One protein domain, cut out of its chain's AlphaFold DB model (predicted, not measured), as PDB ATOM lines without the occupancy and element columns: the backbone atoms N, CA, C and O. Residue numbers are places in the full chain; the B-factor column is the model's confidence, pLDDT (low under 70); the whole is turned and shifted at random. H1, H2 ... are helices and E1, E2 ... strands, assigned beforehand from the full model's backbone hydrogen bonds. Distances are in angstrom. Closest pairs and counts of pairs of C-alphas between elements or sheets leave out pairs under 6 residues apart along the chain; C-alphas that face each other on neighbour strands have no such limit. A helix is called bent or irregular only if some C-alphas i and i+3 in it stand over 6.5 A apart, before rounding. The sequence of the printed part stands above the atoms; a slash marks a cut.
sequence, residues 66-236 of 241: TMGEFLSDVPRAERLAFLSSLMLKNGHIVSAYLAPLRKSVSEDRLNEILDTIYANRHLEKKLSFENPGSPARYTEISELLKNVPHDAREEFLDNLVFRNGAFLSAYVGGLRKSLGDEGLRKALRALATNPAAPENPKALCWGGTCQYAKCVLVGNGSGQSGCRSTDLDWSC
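What this domain is: This is residues 66 to 236 of the 241 residues of an uncharacterized protein of Elusimicrobia bacterium (UniProt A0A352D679). What is the main picture? A four-stranded sheet, E4 E5 E6 E7, stands between the kinked helix H8 over one face and the hairpin of E8 and E9 over the other. A small sheet, E2 E1 E3, packs by the end of H8 and the start of E5, while H1 and H4 pack by E4, H7 packs on the first part of H8 and the end of E5, H2 packs on H7, and H3 packs on H2. What is it made of, and how large is it? The printed part has 171 residues, class mixed, helices and strands, with eight named helices and nine named strands in the order H1 H2 E1 E2 H3 H4 H5 E3 H6 H7 E4 E5 H8 E6 E7 E8 E9; its three sheets are antiparallel. It is compact, with a radius of gyration of the C-alphas of 15.8 A, and spans 46 by 39 by 36 A.

Where its parts are: Where are the strands? E4 is residues 161 to 163, E5 166 to 171 (15.8 A), E6 201 to 205, E7 208 to 211, E1 87 to 89, E2 92 to 95, E3 138 to 140, E8 214 to 218 and E9 224 to 228, which ends at C-alpha 228 (41.323, 23.098, -17.417). Where are the helices? H8 is residues 173 to 191, 15.7 A; H1 67 to 70, from C-alpha 67 (52.808, 11.482, -26.843); H2 76 to 84; H3 99 to 102; H4 107 to 118, 15.7 A; H5 121 to 125; H6 141 to 144; H7 150 to 158.

How they stand to each other: How do the strands pair? N 163 and O 166 of the hairpin E4 and E5 are 2.9 A apart, N 204 and O 170 of E6 and E5 3.2 A, and N 208 and O 205 of the hairpin E6 and E7 2.8 A. N 88 and O 139 of the antiparallel neighbours E1 and E3 are within hydrogen-bond range at 2.8 A, as are N 89 and O 92 of the hairpin E1 and E2 at 2.8 A, and N 216 and O 226 of the hairpin E8 and E9 at 2.8 A. What is near the large sheet? H8, irregular with C-alphas 178 and 181 9.3 A apart, lies over E6 at a height over the sheet of 9.6 A; the closest C-alphas of E6 and E8, Ala 203 and Lys 214, are 5.5 A apart. How do the helices stand? H7 touches H8 at Ala 152 and Gly 174, 4.3 A, by residues 173 to 178 of H8 alone, H1 at Asp 158 and Gly 68, 4.2 A, and H2 at Leu 157 and Leu 83, 6.3 A; H2 touches H3 at Glu 78 and Pro 100, 4.7 A, and only just touches H6, with 3 pairs of C-alphas within 8 A. H4 only grazes the sheet with residues 116 to 118, and H5 touches no helix; each O i to N i+4 pair is within hydrogen-bond range in H2, H4 and H7, 12 of 15 in H8 and 0 of 1 in H5, where 1 of 2 O i to N i+3 pairs is.

The domain as a whole: How far does it reach? The two C-alphas farthest apart, Glu 107 and Leu 232, are 46.2 A apart, and the printed part has no cut. Which link is long, and where is confidence low? H5 to E3 is the long link, residues 126 to 137; pLDDT is under 70 in residues 119 to 136 and 192 to 236.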
ATOM      1  N   THR A  66      51.215  13.407 -22.669       85.69
ATOM      2  CA  THR A  66      51.139  13.589 -24.120       85.69
ATOM      3  C   THR A  66      52.120  12.649 -24.816       85.69
ATOM      4  O   THR A  66      53.116  12.229 -24.224       85.69
ATOM      5  N   MET A  67      51.878  12.315 -26.080       89.19
ATOM      6  CA  MET A  67      52.808  11.482 -26.843       89.19
ATOM      7  C   MET A  67      54.187  12.138 -26.974       89.19
ATOM      8  O   MET A  67      55.192  11.431 -26.964       89.19
ATOM      9  N   GLY A  68      54.253  13.472 -27.019       88.69
ATOM     10  CA  GLY A  68      55.501  14.232 -26.970       88.69
ATOM     11  C   GLY A  68      56.267  14.055 -25.656       88.69
ATOM     12  O   GLY A  68      57.482  13.871 -25.678       88.69
ATOM     13  N   GLU A  69      55.576  14.058 -24.514       87.38
ATOM     14  CA  GLU A  69      56.181  13.805 -23.196       87.38
ATOM     15  C   GLU A  69      56.548  12.330 -22.996       87.38
ATOM     16  O   GLU A  69      57.586  12.011 -22.409       87.38
ATOM     17  N   PHE A  70      55.694  11.419 -23.468       89.31
ATOM     18  CA  PHE A  70      55.881   9.978 -23.335       89.31
ATOM     19  C   PHE A  70      57.060   9.467 -24.167       89.31
ATOM     20  O   PHE A  70      57.820   8.631 -23.685       89.31
ATOM     21  N   LEU A  71      57.227  10.011 -25.373       92.75
ATOM     22  CA  LEU A  71      58.313   9.714 -26.310       92.75
ATOM     23  C   LEU A  71      59.343  10.856 -26.330       92.75
ATOM     24  O   LEU A  71      59.840  11.248 -27.389       92.75
ATOM     25  N   SER A  72      59.613  11.455 -25.170       93.44
ATOM     26  CA  SER A  72      60.564  12.570 -25.045       93.44
ATOM     27  C   SER A  72      62.019  12.135 -25.245       93.44
ATOM     28  O   SER A  72      62.851  12.952 -25.632       93.44
ATOM     29  N   ASP A  73      62.305  10.851 -25.032       92.31
ATOM     30  CA  ASP A  73      63.577  10.177 -25.291       92.31
ATOM     31  C   ASP A  73      63.778   9.798 -26.769       92.31
ATOM     32  O   ASP A  73      64.898   9.510 -27.187       92.31
ATOM     33  N   VAL A  74      62.716   9.830 -27.579       94.56
ATOM     34  CA  VAL A  74      62.774   9.543 -29.017       94.56
ATOM     35  C   VAL A  74      63.075  10.836 -29.780       94.56
ATOM     36  O   VAL A  74      62.398  11.847 -29.550       94.56
ATOM     37  N   PRO A  75      64.038  10.845 -30.723       96.19
ATOM     38  CA  PRO A  75      64.286  12.028 -31.519       96.19
ATOM     39  C   PRO A  75      63.036  12.416 -32.317       96.19
ATOM     40  O   PRO A  75      62.206  11.596 -32.723       96.19
ATOM     41  N   ARG A  76      62.868  13.729 -32.473       94.00
ATOM     42  CA  ARG A  76      61.598  14.326 -32.893       94.00
ATOM     43  C   ARG A  76      61.109  13.796 -34.242       94.00
ATOM     44  O   ARG A  76      59.916  13.549 -34.393       94.00
ATOM     45  N   ALA A  77      62.009  13.602 -35.204       94.31
ATOM     46  CA  ALA A  77      61.651  13.127 -36.538       94.31
ATOM     47  C   ALA A  77      61.048  11.712 -36.496       94.31
ATOM     48  O   ALA A  77      60.015  11.454 -37.114       94.31
ATOM     49  N   GLU A  78      61.649  10.810 -35.724       94.69
ATOM     50  CA  GLU A  78      61.210   9.428 -35.564       94.69
ATOM     51  C   GLU A  78      59.898   9.343 -34.788       94.69
ATOM     52  O   GLU A  78      59.000   8.592 -35.182       94.69
ATOM     53  N   ARG A  79      59.745  10.169 -33.746       94.75
ATOM     54  CA  ARG A  79      58.486  10.306 -33.007       94.75
ATOM     55  C   ARG A  79      57.342  10.723 -33.929       94.75
ATOM     56  O   ARG A  79      56.305  10.065 -33.953       94.75
ATOM     57  N   LEU A  80      57.524  11.787 -34.708       94.19
ATOM     58  CA  LEU A  80      56.485  12.298 -35.608       94.19
ATOM     59  C   LEU A  80      56.155  11.303 -36.724       94.19
ATOM     60  O   LEU A  80      54.980  11.103 -37.035       94.19
ATOM     61  N   ALA A  81      57.165  10.630 -37.283       93.62
ATOM     62  CA  ALA A  81      56.962   9.578 -38.272       93.62
ATOM     63  C   ALA A  81      56.112   8.430 -37.703       93.62
ATOM     64  O   ALA A  81      55.131   8.029 -38.331       93.62
ATOM     65  N   PHE A  82      56.416   7.961 -36.490       94.50
ATOM     66  CA  PHE A  82      55.609   6.955 -35.799       94.50
ATOM     67  C   PHE A  82      54.166   7.434 -35.565       94.50
ATOM     68  O   PHE A  82      53.224   6.759 -35.976       94.50
ATOM     69  N   LEU A  83      53.972   8.619 -34.977       93.88
ATOM     70  CA  LEU A  83      52.637   9.136 -34.638       93.88
ATOM     71  C   LEU A  83      51.769   9.417 -35.869       93.88
ATOM     72  O   LEU A  83      50.563   9.180 -35.850       93.88
ATOM     73  N   SER A  84      52.371   9.884 -36.963       93.75
ATOM     74  CA  SER A  84      51.656  10.105 -38.225       93.75
ATOM     75  C   SER A  84      51.187   8.805 -38.890       93.75
ATOM     76  O   SER A  84      50.214   8.820 -39.639       93.75
ATOM     77  N   SER A  85      51.840   7.680 -38.584       92.19
ATOM     78  CA  SER A  85      51.539   6.365 -39.164       92.19
ATOM     79  C   SER A  85      50.438   5.587 -38.439       92.19
ATOM     80  O   SER A  85      50.133   4.456 -38.818       92.19
ATOM     81  N   LEU A  86      49.878   6.146 -37.362       90.75
ATOM     82  CA  LEU A  86      48.844   5.464 -36.596       90.75
ATOM     83  C   LEU A  86      47.578   5.313 -37.446       90.75
ATOM     84  O   LEU A  86      47.057   6.285 -38.003       90.75
ATOM     85  N   MET A  87      47.055   4.091 -37.482       86.06
ATOM     86  CA  MET A  87      45.743   3.792 -38.039       86.06
ATOM     87  C   MET A  87      44.764   3.553 -36.902       86.06
ATOM     88  O   MET A  87      44.990   2.698 -36.042       86.06
ATOM     89  N   LEU A  88      43.660   4.294 -36.917       85.31
ATOM     90  CA  LEU A  88      42.602   4.189 -35.927       85.31
ATOM     91  C   LEU A  88      41.375   3.493 -36.520       85.31
ATOM     92  O   LEU A  88      40.952   3.816 -37.627       85.31
ATOM     93  N   LYS A  89      40.758   2.590 -35.757       79.94
ATOM     94  CA  LYS A  89      39.417   2.052 -35.997       79.94
ATOM     95  C   LYS A  89      38.508   2.535 -34.877       79.94
ATOM     96  O   LYS A  89      38.708   2.167 -33.724       79.94
ATOM     97  N   ASN A  90      37.519   3.368 -35.199       75.44
ATOM     98  CA  ASN A  90      36.611   3.971 -34.210       75.44
ATOM     99  C   ASN A  90      37.356   4.640 -33.030       75.44
ATOM    100  O   ASN A  90      36.938   4.510 -31.886       75.44
ATOM    101  N   GLY A  91      38.480   5.314 -33.297       75.88
ATOM    102  CA  GLY A  91      39.299   5.961 -32.265       75.88
ATOM    103  C   GLY A  91      40.282   5.043 -31.529       75.88
ATOM    104  O   GLY A  91      40.988   5.521 -30.650       75.88
ATOM    105  N   HIS A  92      40.385   3.758 -31.883       80.31
ATOM    106  CA  HIS A  92      41.363   2.826 -31.306       80.31
ATOM    107  C   HIS A  92      42.500   2.516 -32.277       80.31
ATOM    108  O   HIS A  92      42.240   2.257 -33.448       80.31
ATOM    109  N   ILE A  93      43.746   2.488 -31.805       84.31
ATOM    110  CA  ILE A  93      44.902   2.158 -32.641       84.31
ATOM    111  C   ILE A  93      44.859   0.679 -33.038       84.31
ATOM    112  O   ILE A  93      44.946  -0.204 -32.188       84.31
ATOM    113  N   VAL A  94      44.803   0.417 -34.343       82.94
ATOM    114  CA  VAL A  94      44.805  -0.938 -34.921       82.94
ATOM    115  C   VAL A  94      46.110  -1.283 -35.639       82.94
ATOM    116  O   VAL A  94      46.450  -2.460 -35.747       82.94
ATOM    117  N   SER A  95      46.876  -0.286 -36.088       83.25
ATOM    118  CA  SER A  95      48.226  -0.483 -36.633       83.25
ATOM    119  C   SER A  95      49.085   0.784 -36.518       83.25
ATOM    120  O   SER A  95      48.568   1.875 -36.267       83.25
ATOM    121  N   ALA A  96      50.403   0.612 -36.660       88.56
ATOM    122  CA  ALA A  96      51.407   1.675 -36.668       88.56
ATOM    123  C   ALA A  96      52.681   1.206 -37.397       88.56
ATOM    124  O   ALA A  96      53.001   0.014 -37.390       88.56
ATOM    125  N   TYR A  97      53.441   2.136 -37.978       90.75
ATOM    126  CA  TYR A  97      54.761   1.878 -38.555       90.75
ATOM    127  C   TYR A  97      55.858   2.051 -37.494       90.75
ATOM    128  O   TYR A  97      56.131   3.156 -37.034       90.75
ATOM    129  N   LEU A  98      56.510   0.947 -37.106       91.94
ATOM    130  CA  LEU A  98      57.438   0.910 -35.962       91.94
ATOM    131  C   LEU A  98      58.911   1.142 -36.311       91.94
ATOM    132  O   LEU A  98      59.729   1.333 -35.413       91.94
ATOM    133  N   ALA A  99      59.277   1.124 -37.595       92.12
ATOM    134  CA  ALA A  99      60.676   1.279 -37.990       92.12
ATOM    135  C   ALA A  99      61.329   2.589 -37.501       92.12
ATOM    136  O   ALA A  99      62.505   2.533 -37.157       92.12
ATOM    137  N   PRO A 100      60.630   3.744 -37.428       92.50
ATOM    138  CA  PRO A 100      61.210   4.957 -36.866       92.50
ATOM    139  C   PRO A 100      61.610   4.774 -35.400       92.50
ATOM    140  O   PRO A 100      62.726   5.117 -35.039       92.50
ATOM    141  N   LEU A 101      60.760   4.145 -34.581       91.12
ATOM    142  CA  LEU A 101      61.082   3.889 -33.174       91.12
ATOM    143  C   LEU A 101      62.271   2.934 -33.030       91.12
ATOM    144  O   LEU A 101      63.195   3.227 -32.280       91.12
ATOM    145  N   ARG A 102      62.310   1.843 -33.807       93.06
ATOM    146  CA  ARG A 102      63.423   0.870 -33.778       93.06
ATOM    147  C   ARG A 102      64.794   1.470 -34.086       93.06
ATOM    148  O   ARG A 102      65.805   0.912 -33.682       93.06
ATOM    149  N   LYS A 103      64.851   2.588 -34.817       92.56
ATOM    150  CA  LYS A 103      66.116   3.290 -35.087       92.56
ATOM    151  C   LYS A 103      66.663   4.016 -33.861       92.56
ATOM    152  O   LYS A 103      67.852   4.315 -33.828       92.56
ATOM    153  N   SER A 104      65.801   4.338 -32.903       92.56
ATOM    154  CA  SER A 104      66.100   5.294 -31.839       92.56
ATOM    155  C   SER A 104      66.003   4.716 -30.435       92.56
ATOM    156  O   SER A 104      66.568   5.298 -29.517       92.56
ATOM    157  N   VAL A 105      65.305   3.596 -30.252       92.69
ATOM    158  CA  VAL A 105      65.151   2.941 -28.949       92.69
ATOM    159  C   VAL A 105      65.535   1.466 -29.020       92.69
ATOM    160  O   VAL A 105      65.501   0.857 -30.088       92.69
ATOM    161  N   SER A 106      65.898   0.884 -27.875       93.94
ATOM    162  CA  SER A 106      66.116  -0.561 -27.762       93.94
ATOM    163  C   SER A 106      64.810  -1.338 -27.962       93.94
ATOM    164  O   SER A 106      63.722  -0.800 -27.765       93.94
ATOM    165  N   GLU A 107      64.911  -2.625 -28.300       91.38
ATOM    166  CA  GLU A 107      63.736  -3.505 -28.404       91.38
ATOM    167  C   GLU A 107      62.967  -3.599 -27.075       91.38
ATOM    168  O   GLU A 107      61.740  -3.561 -27.078       91.38
ATOM    169  N   ASP A 108      63.654  -3.618 -25.927       91.44
ATOM    170  CA  ASP A 108      62.997  -3.612 -24.610       91.44
ATOM    171  C   ASP A 108      62.158  -2.346 -24.396       91.44
ATOM    172  O   ASP A 108      61.002  -2.414 -23.974       91.44
ATOM    173  N   ARG A 109      62.713  -1.180 -24.747       91.62
ATOM    174  CA  ARG A 109      62.009   0.103 -24.650       91.62
ATOM    175  C   ARG A 109      60.869   0.197 -25.659       91.62
ATOM    176  O   ARG A 109      59.813   0.735 -25.338       91.62
ATOM    177  N   LEU A 110      61.053  -0.339 -26.867       91.00
ATOM    178  CA  LEU A 110      59.981  -0.449 -27.852       91.00
ATOM    179  C   LEU A 110      58.824  -1.282 -27.297       91.00
ATOM    180  O   LEU A 110      57.678  -0.852 -27.395       91.00
ATOM    181  N   ASN A 111      59.110  -2.431 -26.687       87.50
ATOM    182  CA  ASN A 111      58.087  -3.271 -26.073       87.50
ATOM    183  C   ASN A 111      57.372  -2.544 -24.931       87.50
ATOM    184  O   ASN A 111      56.152  -2.578 -24.888       87.50
ATOM    185  N   GLU A 112      58.080  -1.789 -24.085       87.50
ATOM    186  CA  GLU A 112      57.456  -0.953 -23.045       87.50
ATOM    187  C   GLU A 112      56.529   0.129 -23.636       87.50
ATOM    188  O   GLU A 112      55.422   0.364 -23.138       87.50
ATOM    189  N   ILE A 113      56.960   0.782 -24.723       87.81
ATOM    190  CA  ILE A 113      56.153   1.757 -25.466       87.81
ATOM    191  C   ILE A 113      54.885   1.090 -26.001       87.81
ATOM    192  O   ILE A 113      53.788   1.622 -25.824       87.81
ATOM    193  N   LEU A 114      55.022  -0.075 -26.636       85.75
ATOM    194  CA  LEU A 114      53.897  -0.822 -27.185       85.75
ATOM    195  C   LEU A 114      52.968  -1.318 -26.077       85.75
ATOM    196  O   LEU A 114      51.760  -1.155 -26.192       85.75
ATOM    197  N   ASP A 115      53.500  -1.847 -24.985       82.69
ATOM    198  CA  ASP A 115      52.706  -2.287 -23.847       82.69
ATOM    199  C   ASP A 115      51.959  -1.113 -23.225       82.69
ATOM    200  O   ASP A 115      50.792  -1.248 -22.900       82.69
ATOM    201  N   THR A 116      52.550   0.075 -23.143       80.75
ATOM    202  CA  THR A 116      51.861   1.257 -22.603       80.75
ATOM    203  C   THR A 116      50.777   1.776 -23.549       80.75
ATOM    204  O   THR A 116      49.656   2.072 -23.126       80.75
ATOM    205  N   ILE A 117      51.086   1.870 -24.846       80.38
ATOM    206  CA  ILE A 117      50.155   2.383 -25.857       80.38
ATOM    207  C   ILE A 117      49.031   1.380 -26.117       80.38
ATOM    208  O   ILE A 117      47.905   1.810 -26.325       80.38
ATOM    209  N   TYR A 118      49.298   0.072 -26.085       74.56
ATOM    210  CA  TYR A 118      48.358  -1.000 -26.436       74.56
ATOM    211  C   TYR A 118      47.907  -1.862 -25.246       74.56
ATOM    212  O   TYR A 118      47.184  -2.844 -25.464       74.56
ATOM    213  N   ALA A 119      48.297  -1.523 -24.008       62.47
ATOM    214  CA  ALA A 119      47.872  -2.222 -22.794       62.47
ATOM    215  C   ALA A 119      46.358  -2.397 -22.843       62.47
ATOM    216  O   ALA A 119      45.620  -1.418 -22.854       62.47
ATOM    217  N   ASN A 120      45.894  -3.646 -22.847       52.06
ATOM    218  CA  ASN A 120      44.487  -4.052 -22.927       52.06
ATOM    219  C   ASN A 120      43.869  -4.292 -24.323       52.06
ATOM    220  O   ASN A 120      42.646  -4.215 -24.452       52.06
ATOM    221  N   ARG A 121      44.629  -4.763 -25.327       49.75
ATOM    222  CA  ARG A 121      44.033  -5.402 -26.535       49.75
ATOM    223  C   ARG A 121      43.013  -6.507 -26.217       49.75
ATOM    224  O   ARG A 121      42.076  -6.727 -26.976       49.75
ATOM    225  N   HIS A 122      43.136  -7.188 -25.076       44.44
ATOM    226  CA  HIS A 122      42.174  -8.213 -24.654       44.44
ATOM    227  C   HIS A 122      40.760  -7.673 -24.372       44.44
ATOM    228  O   HIS A 122      39.808  -8.456 -24.363       44.44
ATOM    229  N   LEU A 123      40.593  -6.355 -24.196       43.84
ATOM    230  CA  LEU A 123      39.276  -5.728 -24.070       43.84
ATOM    231  C   LEU A 123      38.560  -5.564 -25.417       43.84
ATOM    232  O   LEU A 123      37.346  -5.398 -25.399       43.84
ATOM    233  N   GLU A 124      39.225  -5.710 -26.572       44.50
ATOM    234  CA  GLU A 124      38.547  -5.691 -27.883       44.50
ATOM    235  C   GLU A 124      37.524  -6.828 -28.037       44.50
ATOM    236  O   GLU A 124      36.532  -6.673 -28.740       44.50
ATOM    237  N   LYS A 125      37.687  -7.949 -27.314       44.62
ATOM    238  CA  LYS A 125      36.664  -9.011 -27.274       44.62
ATOM    239  C   LYS A 125      35.394  -8.621 -26.505       44.62
ATOM    240  O   LYS A 125      34.401  -9.332 -26.611       44.62
ATOM    241  N   LYS A 126      35.420  -7.545 -25.709       39.28
ATOM    242  CA  LYS A 126      34.271  -7.044 -24.927       39.28
ATOM    243  C   LYS A 126      33.827  -5.634 -25.307       39.28
ATOM    244  O   LYS A 126      32.682  -5.285 -25.046       39.28
ATOM    245  N   LEU A 127      34.688  -4.837 -25.931       43.22
ATOM    246  CA  LEU A 127      34.349  -3.535 -26.492       43.22
ATOM    247  C   LEU A 127      33.737  -3.739 -27.880       43.22
ATOM    248  O   LEU A 127      34.242  -3.264 -28.894       43.22
ATOM    249  N   SER A 128      32.602  -4.439 -27.907       41.25
ATOM    250  CA  SER A 128      31.599  -4.268 -28.949       41.25
ATOM    251  C   SER A 128      31.071  -2.832 -28.848       41.25
ATOM    252  O   SER A 128      29.966  -2.596 -28.379       41.25
ATOM    253  N   PHE A 129      31.853  -1.852 -29.308       46.22
ATOM    254  CA  PHE A 129      31.340  -0.538 -29.719       46.22
ATOM    255  C   PHE A 129      30.679  -0.624 -31.104       46.22
ATOM    256  O   PHE A 129      30.618   0.345 -31.860       46.22
ATOM    257  N   GLU A 130      30.200  -1.810 -31.462       44.00
ATOM    258  CA  GLU A 130      29.220  -1.978 -32.508       44.00
ATOM    259  C   GLU A 130      27.903  -1.482 -31.919       44.00
ATOM    260  O   GLU A 130      27.209  -2.208 -31.219       44.00
ATOM    261  N   ASN A 131      27.530  -0.239 -32.224       44.19
ATOM    262  CA  ASN A 131      26.129  -0.045 -32.562       44.19
ATOM    263  C   ASN A 131      25.903  -0.949 -33.778       44.19
ATOM    264  O   ASN A 131      26.510  -0.665 -34.820       44.19
ATOM    265  N   PRO A 132      25.135  -2.048 -33.665       40.12
ATOM    266  CA  PRO A 132      24.884  -2.938 -34.789       40.12
ATOM    267  C   PRO A 132      24.130  -2.131 -35.855       40.12
ATOM    268  O   PRO A 132      22.925  -1.934 -35.764       40.12
ATOM    269  N   GLY A 133      24.867  -1.553 -36.808       47.69
ATOM    270  CA  GLY A 133      24.335  -0.620 -37.807       47.69
ATOM    271  C   GLY A 133      25.253   0.546 -38.197       47.69
ATOM    272  O   GLY A 133      25.026   1.148 -39.241       47.69
ATOM    273  N   SER A 134      26.298   0.872 -37.424       54.22
ATOM    274  CA  SER A 134      27.270   1.909 -37.824       54.22
ATOM    275  C   SER A 134      28.491   1.291 -38.522       54.22
ATOM    276  O   SER A 134      29.121   0.407 -37.942       54.22
ATOM    277  N   PRO A 135      28.864   1.729 -39.742       59.41
ATOM    278  CA  PRO A 135      30.038   1.201 -40.429       59.41
ATOM    279  C   PRO A 135      31.314   1.523 -39.643       59.41
ATOM    280  O   PRO A 135      31.469   2.626 -39.112       59.41
ATOM    281  N   ALA A 136      32.239   0.561 -39.577       63.91
ATOM    282  CA  ALA A 136      33.544   0.770 -38.961       63.91
ATOM    283  C   ALA A 136      34.288   1.908 -39.674       63.91
ATOM    284  O   ALA A 136      34.425   1.898 -40.899       63.91
ATOM    285  N   ARG A 137      34.775   2.886 -38.904       73.44
ATOM    286  CA  ARG A 137      35.508   4.040 -39.434       73.44
ATOM    287  C   ARG A 137      36.997   3.812 -39.255       73.44
ATOM    288  O   ARG A 137      37.468   3.736 -38.120       73.44
ATOM    289  N   TYR A 138      37.697   3.691 -40.375       81.25
ATOM    290  CA  TYR A 138      39.151   3.618 -40.425       81.25
ATOM    291  C   TYR A 138      39.708   4.997 -40.762       81.25
ATOM    292  O   TYR A 138      39.258   5.624 -41.721       81.25
ATOM    293  N   THR A 139      40.682   5.444 -39.979       83.81
ATOM    294  CA  THR A 139      41.313   6.755 -40.137       83.81
ATOM    295  C   THR A 139      42.820   6.595 -40.038       83.81
ATOM    296  O   THR A 139      43.330   6.183 -38.996       83.81
ATOM    297  N   GLU A 140      43.531   6.940 -41.106       89.00
ATOM    298  CA  GLU A 140      44.983   7.111 -41.076       89.00
ATOM    299  C   GLU A 140      45.305   8.562 -40.696       89.00
ATOM    300  O   GLU A 140      44.764   9.501 -41.291       89.00
ATOM    301  N   ILE A 141      46.152   8.763 -39.680       89.69
ATOM    302  CA  ILE A 141      46.481  10.116 -39.201       89.69
ATOM    303  C   ILE A 141      47.205  10.930 -40.286       89.69
ATOM    304  O   ILE A 141      46.938  12.122 -40.437       89.69
ATOM    305  N   SER A 142      48.076  10.307 -41.079       90.88
ATOM    306  CA  SER A 142      48.770  10.955 -42.200       90.88
ATOM    307  C   SER A 142      47.780  11.575 -43.204       90.88
ATOM    308  O   SER A 142      47.896  12.754 -43.545       90.88
ATOM    309  N   GLU A 143      46.748  10.823 -43.601       90.00
ATOM    310  CA  GLU A 143      45.708  11.257 -44.534       90.00
ATOM    311  C   GLU A 143      44.834  12.367 -43.954       90.00
ATOM    312  O   GLU A 143      44.451  13.297 -44.668       90.00
ATOM    313  N   LEU A 144      44.555  12.304 -42.649       88.75
ATOM    314  CA  LEU A 144      43.837  13.357 -41.935       88.75
ATOM    315  C   LEU A 144      44.585  14.697 -41.990       88.75
ATOM    316  O   LEU A 144      43.965  15.756 -42.086       88.75
ATOM    317  N   LEU A 145      45.917  14.646 -41.935       92.12
ATOM    318  CA  LEU A 145      46.788  15.809 -41.779       92.12
ATOM    319  C   LEU A 145      47.501  16.223 -43.075       92.12
ATOM    320  O   LEU A 145      48.363  17.100 -43.041       92.12
ATOM    321  N   LYS A 146      47.156  15.634 -44.228       92.06
ATOM    322  CA  LYS A 146      47.900  15.836 -45.487       92.06
ATOM    323  C   LYS A 146      47.965  17.282 -45.977       92.06
ATOM    324  O   LYS A 146      48.968  17.683 -46.555       92.06
ATOM    325  N   ASN A 147      46.920  18.065 -45.707       91.12
ATOM    326  CA  ASN A 147      46.818  19.475 -46.103       91.12
ATOM    327  C   ASN A 147      47.085  20.441 -44.938       91.12
ATOM    328  O   ASN A 147      46.861  21.642 -45.067       91.12
ATOM    329  N   VAL A 148      47.511  19.926 -43.783       92.50
ATOM    330  CA  VAL A 148      47.793  20.739 -42.601       92.50
ATOM    331  C   VAL A 148      49.241  21.237 -42.681       92.50
ATOM    332  O   VAL A 148      50.143  20.427 -42.925       92.50
ATOM    333  N   PRO A 149      49.497  22.540 -42.457       94.69
ATOM    334  CA  PRO A 149      50.845  23.082 -42.349       94.69
ATOM    335  C   PRO A 149      51.693  22.305 -41.344       94.69
ATOM    336  O   PRO A 149      51.195  21.841 -40.317       94.69
ATOM    337  N   HIS A 150      52.987  22.194 -41.636       93.12
ATOM    338  CA  HIS A 150      53.919  21.377 -40.864       93.12
ATOM    339  C   HIS A 150      53.837  21.646 -39.354       93.12
ATOM    340  O   HIS A 150      53.598  20.714 -38.593       93.12
ATOM    341  N   ASP A 151      53.913  22.910 -38.940       92.50
ATOM    342  CA  ASP A 151      53.938  23.294 -37.523       92.50
ATOM    343  C   ASP A 151      52.643  22.917 -36.788       92.50
ATOM    344  O   ASP A 151      52.676  22.387 -35.679       92.50
ATOM    345  N   ALA A 152      51.489  23.116 -37.432       91.38
ATOM    346  CA  ALA A 152      50.191  22.745 -36.872       91.38
ATOM    347  C   ALA A 152      50.027  21.222 -36.755       91.38
ATOM    348  O   ALA A 152      49.403  20.731 -35.813       91.38
ATOM    349  N   ARG A 153      50.594  20.467 -37.702       93.69
ATOM    350  CA  ARG A 153      50.620  19.003 -37.662       93.69
ATOM    351  C   ARG A 153      51.508  18.498 -36.529       93.69
ATOM    352  O   ARG A 153      51.082  17.607 -35.804       93.69
ATOM    353  N   GLU A 154      52.707  19.048 -36.360       93.50
ATOM    354  CA  GLU A 154      53.603  18.660 -35.264       93.50
ATOM    355  C   GLU A 154      52.987  18.950 -33.897       93.50
ATOM    356  O   GLU A 154      52.981  18.076 -33.033       93.50
ATOM    357  N   GLU A 155      52.423  20.149 -33.725       89.88
ATOM    358  CA  GLU A 155      51.727  20.544 -32.502       89.88
ATOM    359  C   GLU A 155      50.625  19.539 -32.151       89.88
ATOM    360  O   GLU A 155      50.538  19.080 -31.012       89.88
ATOM    361  N   PHE A 156      49.811  19.162 -33.136       91.31
ATOM    362  CA  PHE A 156      48.754  18.180 -32.942       91.31
ATOM    363  C   PHE A 156      49.300  16.802 -32.552       91.31
ATOM    364  O   PHE A 156      48.832  16.228 -31.571       91.31
ATOM    365  N   LEU A 157      50.288  16.282 -33.292       93.62
ATOM    366  CA  LEU A 157      50.859  14.951 -33.060       93.62
ATOM    367  C   LEU A 157      51.511  14.844 -31.679       93.62
ATOM    368  O   LEU A 157      51.236  13.895 -30.946       93.62
ATOM    369  N   ASP A 158      52.324  15.828 -31.292       91.31
ATOM    370  CA  ASP A 158      53.005  15.825 -29.995       91.31
ATOM    371  C   ASP A 158      52.015  15.922 -28.826       91.31
ATOM    372  O   ASP A 158      52.278  15.377 -27.756       91.31
ATOM    373  N   ASN A 159      50.856  16.553 -29.032       87.50
ATOM    374  CA  ASN A 159      49.807  16.675 -28.020       87.50
ATOM    375  C   ASN A 159      48.722  15.595 -28.129       87.50
ATOM    376  O   ASN A 159      47.689  15.720 -27.469       87.50
ATOM    377  N   LEU A 160      48.925  14.550 -28.938       88.12
ATOM    378  CA  LEU A 160      48.067  13.371 -28.903       88.12
ATOM    379  C   LEU A 160      48.185  12.688 -27.550       88.12
ATOM    380  O   LEU A 160      49.234  12.687 -26.908       88.12
ATOM    381  N   VAL A 161      47.095  12.058 -27.152       84.31
ATOM    382  CA  VAL A 161      47.019  11.350 -25.895       84.31
ATOM    383  C   VAL A 161      46.241  10.063 -26.112       84.31
ATOM    384  O   VAL A 161      45.096  10.083 -26.569       84.31
ATOM    385  N   PHE A 162      46.861   8.943 -25.753       81.44
ATOM    386  CA  PHE A 162      46.250   7.623 -25.817       81.44
ATOM    387  C   PHE A 162      46.223   6.980 -24.438       81.44
ATOM    388  O   PHE A 162      47.118   7.178 -23.618       81.44
ATOM    389  N   ARG A 163      45.194   6.173 -24.193       76.44
ATOM    390  CA  ARG A 163      45.108   5.308 -23.019       76.44
ATOM    391  C   ARG A 163      44.582   3.957 -23.463       76.44
ATOM    392  O   ARG A 163      43.473   3.879 -23.983       76.44
ATOM    393  N   ASN A 164      45.355   2.896 -23.238       73.19
ATOM    394  CA  ASN A 164      44.948   1.528 -23.571       73.19
ATOM    395  C   ASN A 164      44.523   1.359 -25.045       73.19
ATOM    396  O   ASN A 164      43.490   0.769 -25.355       73.19
ATOM    397  N   GLY A 165      45.267   1.976 -25.960       75.56
ATOM    398  CA  GLY A 165      45.017   1.957 -27.400       75.56
ATOM    399  C   GLY A 165      43.906   2.894 -27.860       75.56
ATOM    400  O   GLY A 165      43.773   3.108 -29.060       75.56
ATOM    401  N   ALA A 166      43.120   3.472 -26.951       77.19
ATOM    402  CA  ALA A 166      42.057   4.412 -27.279       77.19
ATOM    403  C   ALA A 166      42.590   5.846 -27.331       77.19
ATOM    404  O   ALA A 166      43.316   6.284 -26.434       77.19
ATOM    405  N   PHE A 167      42.199   6.583 -28.367       80.25
ATOM    406  CA  PHE A 167      42.373   8.024 -28.443       80.25
ATOM    407  C   PHE A 167      41.604   8.687 -27.299       80.25
ATOM    408  O   PHE A 167      40.392   8.504 -27.164       80.25
ATOM    409  N   LEU A 168      42.318   9.454 -26.481       75.31
ATOM    410  CA  LEU A 168      41.753  10.129 -25.323       75.31
ATOM    411  C   LEU A 168      41.518  11.611 -25.586       75.31
ATOM    412  O   LEU A 168      40.428  12.131 -25.342       75.31
ATOM    413  N   SER A 169      42.571  12.295 -26.019       76.25
ATOM    414  CA  SER A 169      42.573  13.739 -26.174       76.25
ATOM    415  C   SER A 169      43.639  14.205 -27.153       76.25
ATOM    416  O   SER A 169      44.574  13.482 -27.503       76.25
ATOM    417  N   ALA A 170      43.455  15.433 -27.629       82.94
ATOM    418  CA  ALA A 170      44.439  16.156 -28.415       82.94
ATOM    419  C   ALA A 170      44.256  17.660 -28.231       82.94
ATOM    420  O   ALA A 170      43.125  18.138 -28.084       82.94
ATOM    421  N   TYR A 171      45.356  18.405 -28.305       82.50
ATOM    422  CA  TYR A 171      45.303  19.849 -28.519       82.50
ATOM    423  C   TYR A 171      45.088  20.139 -30.008       82.50
ATOM    424  O   TYR A 171      45.797  19.596 -30.852       82.50
ATOM    425  N   VAL A 172      44.099  20.976 -30.344       83.31
ATOM    426  CA  VAL A 172      43.686  21.212 -31.745       83.31
ATOM    427  C   VAL A 172      43.791  22.677 -32.174       83.31
ATOM    428  O   VAL A 172      43.218  23.069 -33.189       83.31
ATOM    429  N   GLY A 173      44.527  23.504 -31.425       81.38
ATOM    430  CA  GLY A 173      44.660  24.939 -31.695       81.38
ATOM    431  C   GLY A 173      45.239  25.242 -33.082       81.38
ATOM    432  O   GLY A 173      44.634  25.992 -33.853       81.38
ATOM    433  N   GLY A 174      46.374  24.629 -33.427       84.94
ATOM    434  CA  GLY A 174      47.002  24.749 -34.742       84.94
ATOM    435  C   GLY A 174      46.145  24.165 -35.867       84.94
ATOM    436  O   GLY A 174      46.012  24.785 -36.928       84.94
ATOM    437  N   LEU A 175      45.493  23.020 -35.626       86.62
ATOM    438  CA  LEU A 175      44.566  22.418 -36.594       86.62
ATOM    439  C   LEU A 175      43.395  23.340 -36.914       86.62
ATOM    440  O   LEU A 175      43.076  23.524 -38.084       86.62
ATOM    441  N   ARG A 176      42.783  23.950 -35.894       84.00
ATOM    442  CA  ARG A 176      41.650  24.864 -36.065       84.00
ATOM    443  C   ARG A 176      42.006  26.040 -36.965       84.00
ATOM    444  O   ARG A 176      41.284  26.325 -37.914       84.00
ATOM    445  N   LYS A 177      43.147  26.685 -36.697       85.94
ATOM    446  CA  LYS A 177      43.646  27.808 -37.510       85.94
ATOM    447  C   LYS A 177      43.885  27.411 -38.968       85.94
ATOM    448  O   LYS A 177      43.715  28.239 -39.853       85.94
ATOM    449  N   SER A 178      44.279  26.160 -39.201       88.81
ATOM    450  CA  SER A 178      44.658  25.665 -40.526       88.81
ATOM    451  C   SER A 178      43.474  25.159 -41.351       88.81
ATOM    452  O   SER A 178      43.449  25.339 -42.563       88.81
ATOM    453  N   LEU A 179      42.507  24.498 -40.711       85.69
ATOM    454  CA  LEU A 179      41.399  23.810 -41.383       85.69
ATOM    455  C   LEU A 179      40.081  24.597 -41.357       85.69
ATOM    456  O   LEU A 179      39.154  24.249 -42.092       85.69
ATOM    457  N   GLY A 180      39.973  25.613 -40.497       83.12
ATOM    458  CA  GLY A 180      38.694  26.226 -40.144       83.12
ATOM    459  C   GLY A 180      37.787  25.268 -39.361       83.12
ATOM    460  O   GLY A 180      38.101  24.090 -39.172       83.12
ATOM    461  N   ASP A 181      36.643  25.766 -38.897       78.38
ATOM    462  CA  ASP A 181      35.778  25.007 -37.983       78.38
ATOM    463  C   ASP A 181      35.144  23.771 -38.655       78.38
ATOM    464  O   ASP A 181      35.074  22.701 -38.049       78.38
ATOM    465  N   GLU A 182      34.759  23.861 -39.935       80.00
ATOM    466  CA  GLU A 182      34.186  22.723 -40.675       80.00
ATOM    467  C   GLU A 182      35.225  21.629 -40.962       80.00
ATOM    468  O   GLU A 182      34.968  20.437 -40.760       80.00
ATOM    469  N   GLY A 183      36.431  22.020 -41.386       82.94
ATOM    470  CA  GLY A 183      37.524  21.080 -41.627       82.94
ATOM    471  C   GLY A 183      37.974  20.395 -40.336       82.94
ATOM    472  O   GLY A 183      38.156  19.173 -40.315       82.94
ATOM    473  N   LEU A 184      38.056  21.156 -39.240       82.88
ATOM    474  CA  LEU A 184      38.311  20.617 -37.911       82.88
ATOM    475  C   LEU A 184      37.222  19.617 -37.517       82.88
ATOM    476  O   LEU A 184      37.541  18.480 -37.191       82.88
ATOM    477  N   ARG A 185      35.940  19.972 -37.615       76.56
ATOM    478  CA  ARG A 185      34.821  19.079 -37.269       76.56
ATOM    479  C   ARG A 185      34.886  17.750 -38.017       76.56
ATOM    480  O   ARG A 185      34.705  16.695 -37.407       76.56
ATOM    481  N   LYS A 186      35.182  17.779 -39.318       80.44
ATOM    482  CA  LYS A 186      35.375  16.566 -40.122       80.44
ATOM    483  C   LYS A 186      36.542  15.725 -39.601       80.44
ATOM    484  O   LYS A 186      36.394  14.510 -39.468       80.44
ATOM    485  N   ALA A 187      37.662  16.365 -39.266       82.06
ATOM    486  CA  ALA A 187      38.827  15.679 -38.726       82.06
ATOM    487  C   ALA A 187      38.541  15.037 -37.359       82.06
ATOM    488  O   ALA A 187      38.826  13.861 -37.144       82.06
ATOM    489  N   LEU A 188      37.887  15.770 -36.458       76.12
ATOM    490  CA  LEU A 188      37.528  15.272 -35.132       76.12
ATOM    491  C   LEU A 188      36.504  14.141 -35.211       76.12
ATOM    492  O   LEU A 188      36.644  13.160 -34.494       76.12
ATOM    493  N   ARG A 189      35.529  14.198 -36.129       74.56
ATOM    494  CA  ARG A 189      34.608  13.072 -36.366       74.56
ATOM    495  C   ARG A 189      35.332  11.814 -36.832       74.56
ATOM    496  O   ARG A 189      34.873  10.724 -36.502       74.56
ATOM    497  N   ALA A 190      36.426  11.938 -37.582       76.50
ATOM    498  CA  ALA A 190      37.226  10.793 -38.014       76.50
ATOM    499  C   ALA A 190      38.030  10.164 -36.858       76.50
ATOM    500  O   ALA A 190      38.311   8.966 -36.893       76.50
ATOM    501  N   LEU A 191      38.368  10.950 -35.832       75.31
ATOM    502  CA  LEU A 191      39.122  10.508 -34.652       75.31
ATOM    503  C   LEU A 191      38.222  10.058 -33.488       75.31
ATOM    504  O   LEU A 191      38.601   9.178 -32.719       75.31
ATOM    505  N   ALA A 192      37.043  10.664 -33.339       64.94
ATOM    506  CA  ALA A 192      36.202  10.517 -32.161       64.94
ATOM    507  C   ALA A 192      35.388   9.214 -32.148       64.94
ATOM    508  O   ALA A 192      34.744   8.824 -33.131       64.94
ATOM    509  N   THR A 193      35.320   8.613 -30.961       57.59
ATOM    510  CA  THR A 193      34.393   7.531 -30.602       57.59
ATOM    511  C   THR A 193      32.928   7.997 -30.597       57.59
ATOM    512  O   THR A 193      32.047   7.192 -30.884       57.59
ATOM    513  N   ASN A 194      32.660   9.294 -30.367       55.09
ATOM    514  CA  ASN A 194      31.319   9.896 -30.363       55.09
ATOM    515  C   ASN A 194      31.190  11.017 -31.431       55.09
ATOM    516  O   ASN A 194      31.966  11.973 -31.395       55.09
ATOM    517  N   PRO A 195      30.250  10.930 -32.396       49.25
ATOM    518  CA  PRO A 195      30.136  11.873 -33.518       49.25
ATOM    519  C   PRO A 195      29.511  13.246 -33.188       49.25
ATOM    520  O   PRO A 195      29.541  14.135 -34.047       49.25
ATOM    521  N   ALA A 196      28.957  13.445 -31.987       53.34
ATOM    522  CA  ALA A 196      28.372  14.719 -31.559       53.34
ATOM    523  C   ALA A 196      29.446  15.672 -30.994       53.34
ATOM    524  O   ALA A 196      29.569  15.837 -29.786       53.34
ATOM    525  N   ALA A 197      30.253  16.277 -31.870       53.00
ATOM    526  CA  ALA A 197      31.214  17.316 -31.483       53.00
ATOM    527  C   ALA A 197      30.590  18.721 -31.647       53.00
ATOM    528  O   ALA A 197      30.011  18.979 -32.710       53.00
ATOM    529  N   PRO A 198      30.708  19.630 -30.658       55.03
ATOM    530  CA  PRO A 198      30.256  21.015 -30.779       55.03
ATOM    531  C   PRO A 198      31.106  21.806 -31.775       55.03
ATOM    532  O   PRO A 198      32.119  21.335 -32.299       55.03
ATOM    533  N   GLU A 199      30.668  23.031 -32.052       56.22
ATOM    534  CA  GLU A 199      31.155  23.804 -33.190       56.22
ATOM    535  C   GLU A 199      32.605  24.296 -33.044       56.22
ATOM    536  O   GLU A 199      33.257  24.457 -34.069       56.22
ATOM    537  N   ASN A 200      33.132  24.470 -31.816       58.19
ATOM    538  CA  ASN A 200      34.372  25.232 -31.562       58.19
ATOM    539  C   ASN A 200      35.320  24.674 -30.462       58.19
ATOM    540  O   ASN A 200      35.694  25.410 -29.541       58.19
ATOM    541  N   PRO A 201      35.764  23.404 -30.502       64.06
ATOM    542  CA  PRO A 201      36.611  22.853 -29.442       64.06
ATOM    543  C   PRO A 201      38.078  23.329 -29.536       64.06
ATOM    544  O   PRO A 201      38.661  23.384 -30.617       64.06
ATOM    545  N   LYS A 202      38.707  23.631 -28.390       64.62
ATOM    546  CA  LYS A 202      40.170  23.836 -28.249       64.62
ATOM    547  C   LYS A 202      40.899  22.520 -27.946       64.62
ATOM    548  O   LYS A 202      42.073  22.380 -28.295       64.62
ATOM    549  N   ALA A 203      40.204  21.557 -27.339       64.31
ATOM    550  CA  ALA A 203      40.698  20.203 -27.113       64.31
ATOM    551  C   ALA A 203      39.574  19.157 -27.203       64.31
ATOM    552  O   ALA A 203      38.418  19.438 -26.873       64.31
ATOM    553  N   LEU A 204      39.934  17.941 -27.619       68.31
ATOM    554  CA  LEU A 204      39.093  16.746 -27.464       68.31
ATOM    555  C   LEU A 204      39.365  16.091 -26.106       68.31
ATOM    556  O   LEU A 204      40.526  16.044 -25.711       68.31
ATOM    557  N   CYS A 205      38.338  15.565 -25.434       66.00
ATOM    558  CA  CYS A 205      38.456  14.826 -24.170       66.00
ATOM    559  C   CYS A 205      37.426  13.705 -24.115       66.00
ATOM    560  O   CYS A 205      36.245  14.014 -24.189       66.00
ATOM    561  N   TRP A 206      37.855  12.447 -23.977       60.50
ATOM    562  CA  TRP A 206      37.022  11.236 -23.823       60.50
ATOM    563  C   TRP A 206      35.505  11.438 -24.017       60.50
ATOM    564  O   TRP A 206      34.760  11.693 -23.075       60.50
ATOM    565  N   GLY A 207      35.007  11.264 -25.243       52.94
ATOM    566  CA  GLY A 207      33.561  11.293 -25.506       52.94
ATOM    567  C   GLY A 207      32.894  12.675 -25.434       52.94
ATOM    568  O   GLY A 207      31.675  12.732 -25.591       52.94
ATOM    569  N   GLY A 208      33.674  13.746 -25.265       60.84
ATOM    570  CA  GLY A 208      33.255  15.141 -25.323       60.84
ATOM    571  C   GLY A 208      34.377  16.094 -25.751       60.84
ATOM    572  O   GLY A 208      35.371  15.701 -26.378       60.84
ATOM    573  N   THR A 209      34.206  17.383 -25.463       66.62
ATOM    574  CA  THR A 209      35.126  18.433 -25.922       66.62
ATOM    575  C   THR A 209      35.238  19.597 -24.946       66.62
ATOM    576  O   THR A 209      34.240  19.998 -24.345       66.62
ATOM    577  N   CYS A 210      36.414  20.221 -24.911       66.69
ATOM    578  CA  CYS A 210      36.652  21.474 -24.203       66.69
ATOM    579  C   CYS A 210      36.556  22.665 -25.158       66.69
ATOM    580  O   CYS A 210      37.393  22.795 -26.062       66.69
ATOM    581  N   GLN A 211      35.606  23.575 -24.940       66.31
ATOM    582  CA  GLN A 211      35.632  24.887 -25.585       66.31
ATOM    583  C   GLN A 211      36.609  25.792 -24.832       66.31
ATOM    584  O   GLN A 211      36.561  25.892 -23.608       66.31
ATOM    585  N   TYR A 212      37.543  26.405 -25.560       61.31
ATOM    586  CA  TYR A 212      38.537  27.358 -25.035       61.31
ATOM    587  C   TYR A 212      39.443  26.869 -23.877       61.31
ATOM    588  O   TYR A 212      40.358  27.584 -23.469       61.31
ATOM    589  N   ALA A 213      39.342  25.601 -23.468       61.66
ATOM    590  CA  ALA A 213      40.152  24.959 -22.430       61.66
ATOM    591  C   ALA A 213      41.006  23.793 -22.965       61.66
ATOM    592  O   ALA A 213      40.781  23.282 -24.066       61.66
ATOM    593  N   LYS A 214      42.023  23.379 -22.196       63.72
ATOM    594  CA  LYS A 214      42.818  22.173 -22.482       63.72
ATOM    595  C   LYS A 214      42.204  20.965 -21.783       63.72
ATOM    596  O   LYS A 214      41.659  21.104 -20.691       63.72
ATOM    597  N   CYS A 215      42.363  19.787 -22.377       66.56
ATOM    598  CA  CYS A 215      42.054  18.540 -21.694       66.56
ATOM    599  C   CYS A 215      43.080  18.272 -20.591       66.56
ATOM    600  O   CYS A 215      44.281  18.325 -20.848       66.56
ATOM    601  N   VAL A 216      42.620  17.963 -19.388       59.97
ATOM    602  CA  VAL A 216      43.437  17.492 -18.269       59.97
ATOM    603  C   VAL A 216      42.782  16.270 -17.648       59.97
ATOM    604  O   VAL A 216      41.600  16.019 -17.849       59.97
ATOM    605  N   LEU A 217      43.514  15.512 -16.846       54.72
ATOM    606  CA  LEU A 217      42.866  14.587 -15.925       54.72
ATOM    607  C   LEU A 217      42.521  15.289 -14.618       54.72
ATOM    608  O   LEU A 217      43.324  16.066 -14.098       54.72
ATOM    609  N   VAL A 218      41.343  14.987 -14.081       54.34
ATOM    610  CA  VAL A 218      40.878  15.485 -12.788       54.34
ATOM    611  C   VAL A 218      40.801  14.290 -11.837       54.34
ATOM    612  O   VAL A 218      40.067  13.340 -12.078       54.34
ATOM    613  N   GLY A 219      41.592  14.320 -10.760       46.84
ATOM    614  CA  GLY A 219      41.539  13.332  -9.677       46.84
ATOM    615  C   GLY A 219      42.735  12.372  -9.593       46.84
ATOM    616  O   GLY A 219      43.246  11.866 -10.592       46.84
ATOM    617  N   ASN A 220      43.161  12.093  -8.357       42.06
ATOM    618  CA  ASN A 220      44.211  11.130  -8.004       42.06
ATOM    619  C   ASN A 220      43.742   9.681  -8.253       42.06
ATOM    620  O   ASN A 220      43.425   8.957  -7.314       42.06
ATOM    621  N   GLY A 221      43.683   9.249  -9.515       45.72
ATOM    622  CA  GLY A 221      43.529   7.831  -9.878       45.72
ATOM    623  C   GLY A 221      42.143   7.363 -10.326       45.72
ATOM    624  O   GLY A 221      42.007   6.199 -10.689       45.72
ATOM    625  N   SER A 222      41.134   8.238 -10.402       47.06
ATOM    626  CA  SER A 222      39.815   7.892 -10.973       47.06
ATOM    627  C   SER A 222      39.832   7.763 -12.503       47.06
ATOM    628  O   SER A 222      38.911   7.199 -13.088       47.06
ATOM    629  N   GLY A 223      40.881   8.259 -13.174       51.75
ATOM    630  CA  GLY A 223      40.976   8.221 -14.634       51.75
ATOM    631  C   GLY A 223      39.956   9.112 -15.346       51.75
ATOM    632  O   GLY A 223      39.727   8.908 -16.537       51.75
ATOM    633  N   GLN A 224      39.368  10.050 -14.608       53.53
ATOM    634  CA  GLN A 224      38.428  11.062 -15.066       53.53
ATOM    635  C   GLN A 224      39.163  12.168 -15.829       53.53
ATOM    636  O   GLN A 224      40.202  12.666 -15.384       53.53
ATOM    637  N   SER A 225      38.665  12.507 -17.017       56.66
ATOM    638  CA  SER A 225      39.231  13.544 -17.881       56.66
ATOM    639  C   SER A 225      38.337  14.767 -17.842       56.66
ATOM    640  O   SER A 225      37.170  14.666 -18.198       56.66
ATOM    641  N   GLY A 226      38.887  15.920 -17.478       58.25
ATOM    642  CA  GLY A 226      38.174  17.189 -17.445       58.25
ATOM    643  C   GLY A 226      38.863  18.274 -18.258       58.25
ATOM    644  O   GLY A 226      39.917  18.078 -18.858       58.25
ATOM    645  N   CYS A 227      38.261  19.452 -18.286       64.38
ATOM    646  CA  CYS A 227      38.836  20.610 -18.955       64.38
ATOM    647  C   CYS A 227      39.467  21.547 -17.925       64.38
ATOM    648  O   CYS A 227      38.857  21.858 -16.905       64.38
ATOM    649  N   ARG A 228      40.680  22.035 -18.198       59.19
ATOM    650  CA  ARG A 228      41.323  23.098 -17.417       59.19
ATOM    651  C   ARG A 228      41.628  24.278 -18.322       59.19
ATOM    652  O   ARG A 228      42.361  24.149 -19.308       59.19
ATOM    653  N   SER A 229      41.057  25.424 -17.978       59.66
ATOM    654  CA  SER A 229      41.347  26.708 -18.614       59.66
ATOM    655  C   SER A 229      42.192  27.600 -17.704       59.66
ATOM    656  O   SER A 229      42.132  27.474 -16.482       59.66
ATOM    657  N   THR A 230      42.962  28.508 -18.303       53.75
ATOM    658  CA  THR A 230      43.500  29.708 -17.634       53.75
ATOM    659  C   THR A 230      42.628  30.942 -17.884       53.75
ATOM    660  O   THR A 230      42.850  31.971 -17.257       53.75
ATOM    661  N   ASP A 231      41.637  30.827 -18.773       51.81
ATOM    662  CA  ASP A 231      40.750  31.903 -19.222       51.81
ATOM    663  C   ASP A 231      39.363  31.752 -18.570       51.81
ATOM    664  O   ASP A 231      38.931  30.625 -18.319       51.81
ATOM    665  N   LEU A 232      38.668  32.866 -18.299       48.28
ATOM    666  CA  LEU A 232      37.384  32.906 -17.570       48.28
ATOM    667  C   LEU A 232      36.182  32.353 -18.368       48.28
ATOM    668  O   LEU A 232      35.230  31.885 -17.750       48.28
ATOM    669  N   ASP A 233      36.256  32.319 -19.702       51.16
ATOM    670  CA  ASP A 233      35.157  31.896 -20.584       51.16
ATOM    671  C   ASP A 233      35.401  30.490 -21.167       51.16
ATOM    672  O   ASP A 233      35.761  30.329 -22.337       51.16
ATOM    673  N   TRP A 234      35.239  29.444 -20.351       51.97
ATOM    674  CA  TRP A 234      35.339  28.047 -20.800       51.97
ATOM    675  C   TRP A 234      34.039  27.275 -20.568       51.97
ATOM    676  O   TRP A 234      33.331  27.502 -19.589       51.97
ATOM    677  N   SER A 235      33.738  26.329 -21.460       52.62
ATOM    678  CA  SER A 235      32.597  25.418 -21.330       52.62
ATOM    679  C   SER A 235      32.958  23.997 -21.781       52.62
ATOM    680  O   SER A 235      33.774  23.787 -22.687       52.62
ATOM    681  N   CYS A 236      32.362  23.005 -21.114       54.94
ATOM    682  CA  CYS A 236      32.474  21.581 -21.439       54.94
ATOM    683  C   CYS A 236      31.124  21.095 -21.957       54.94
ATOM    684  O   CYS A 236      30.146  21.164 -21.218       54.94
TER     685      CYS A 236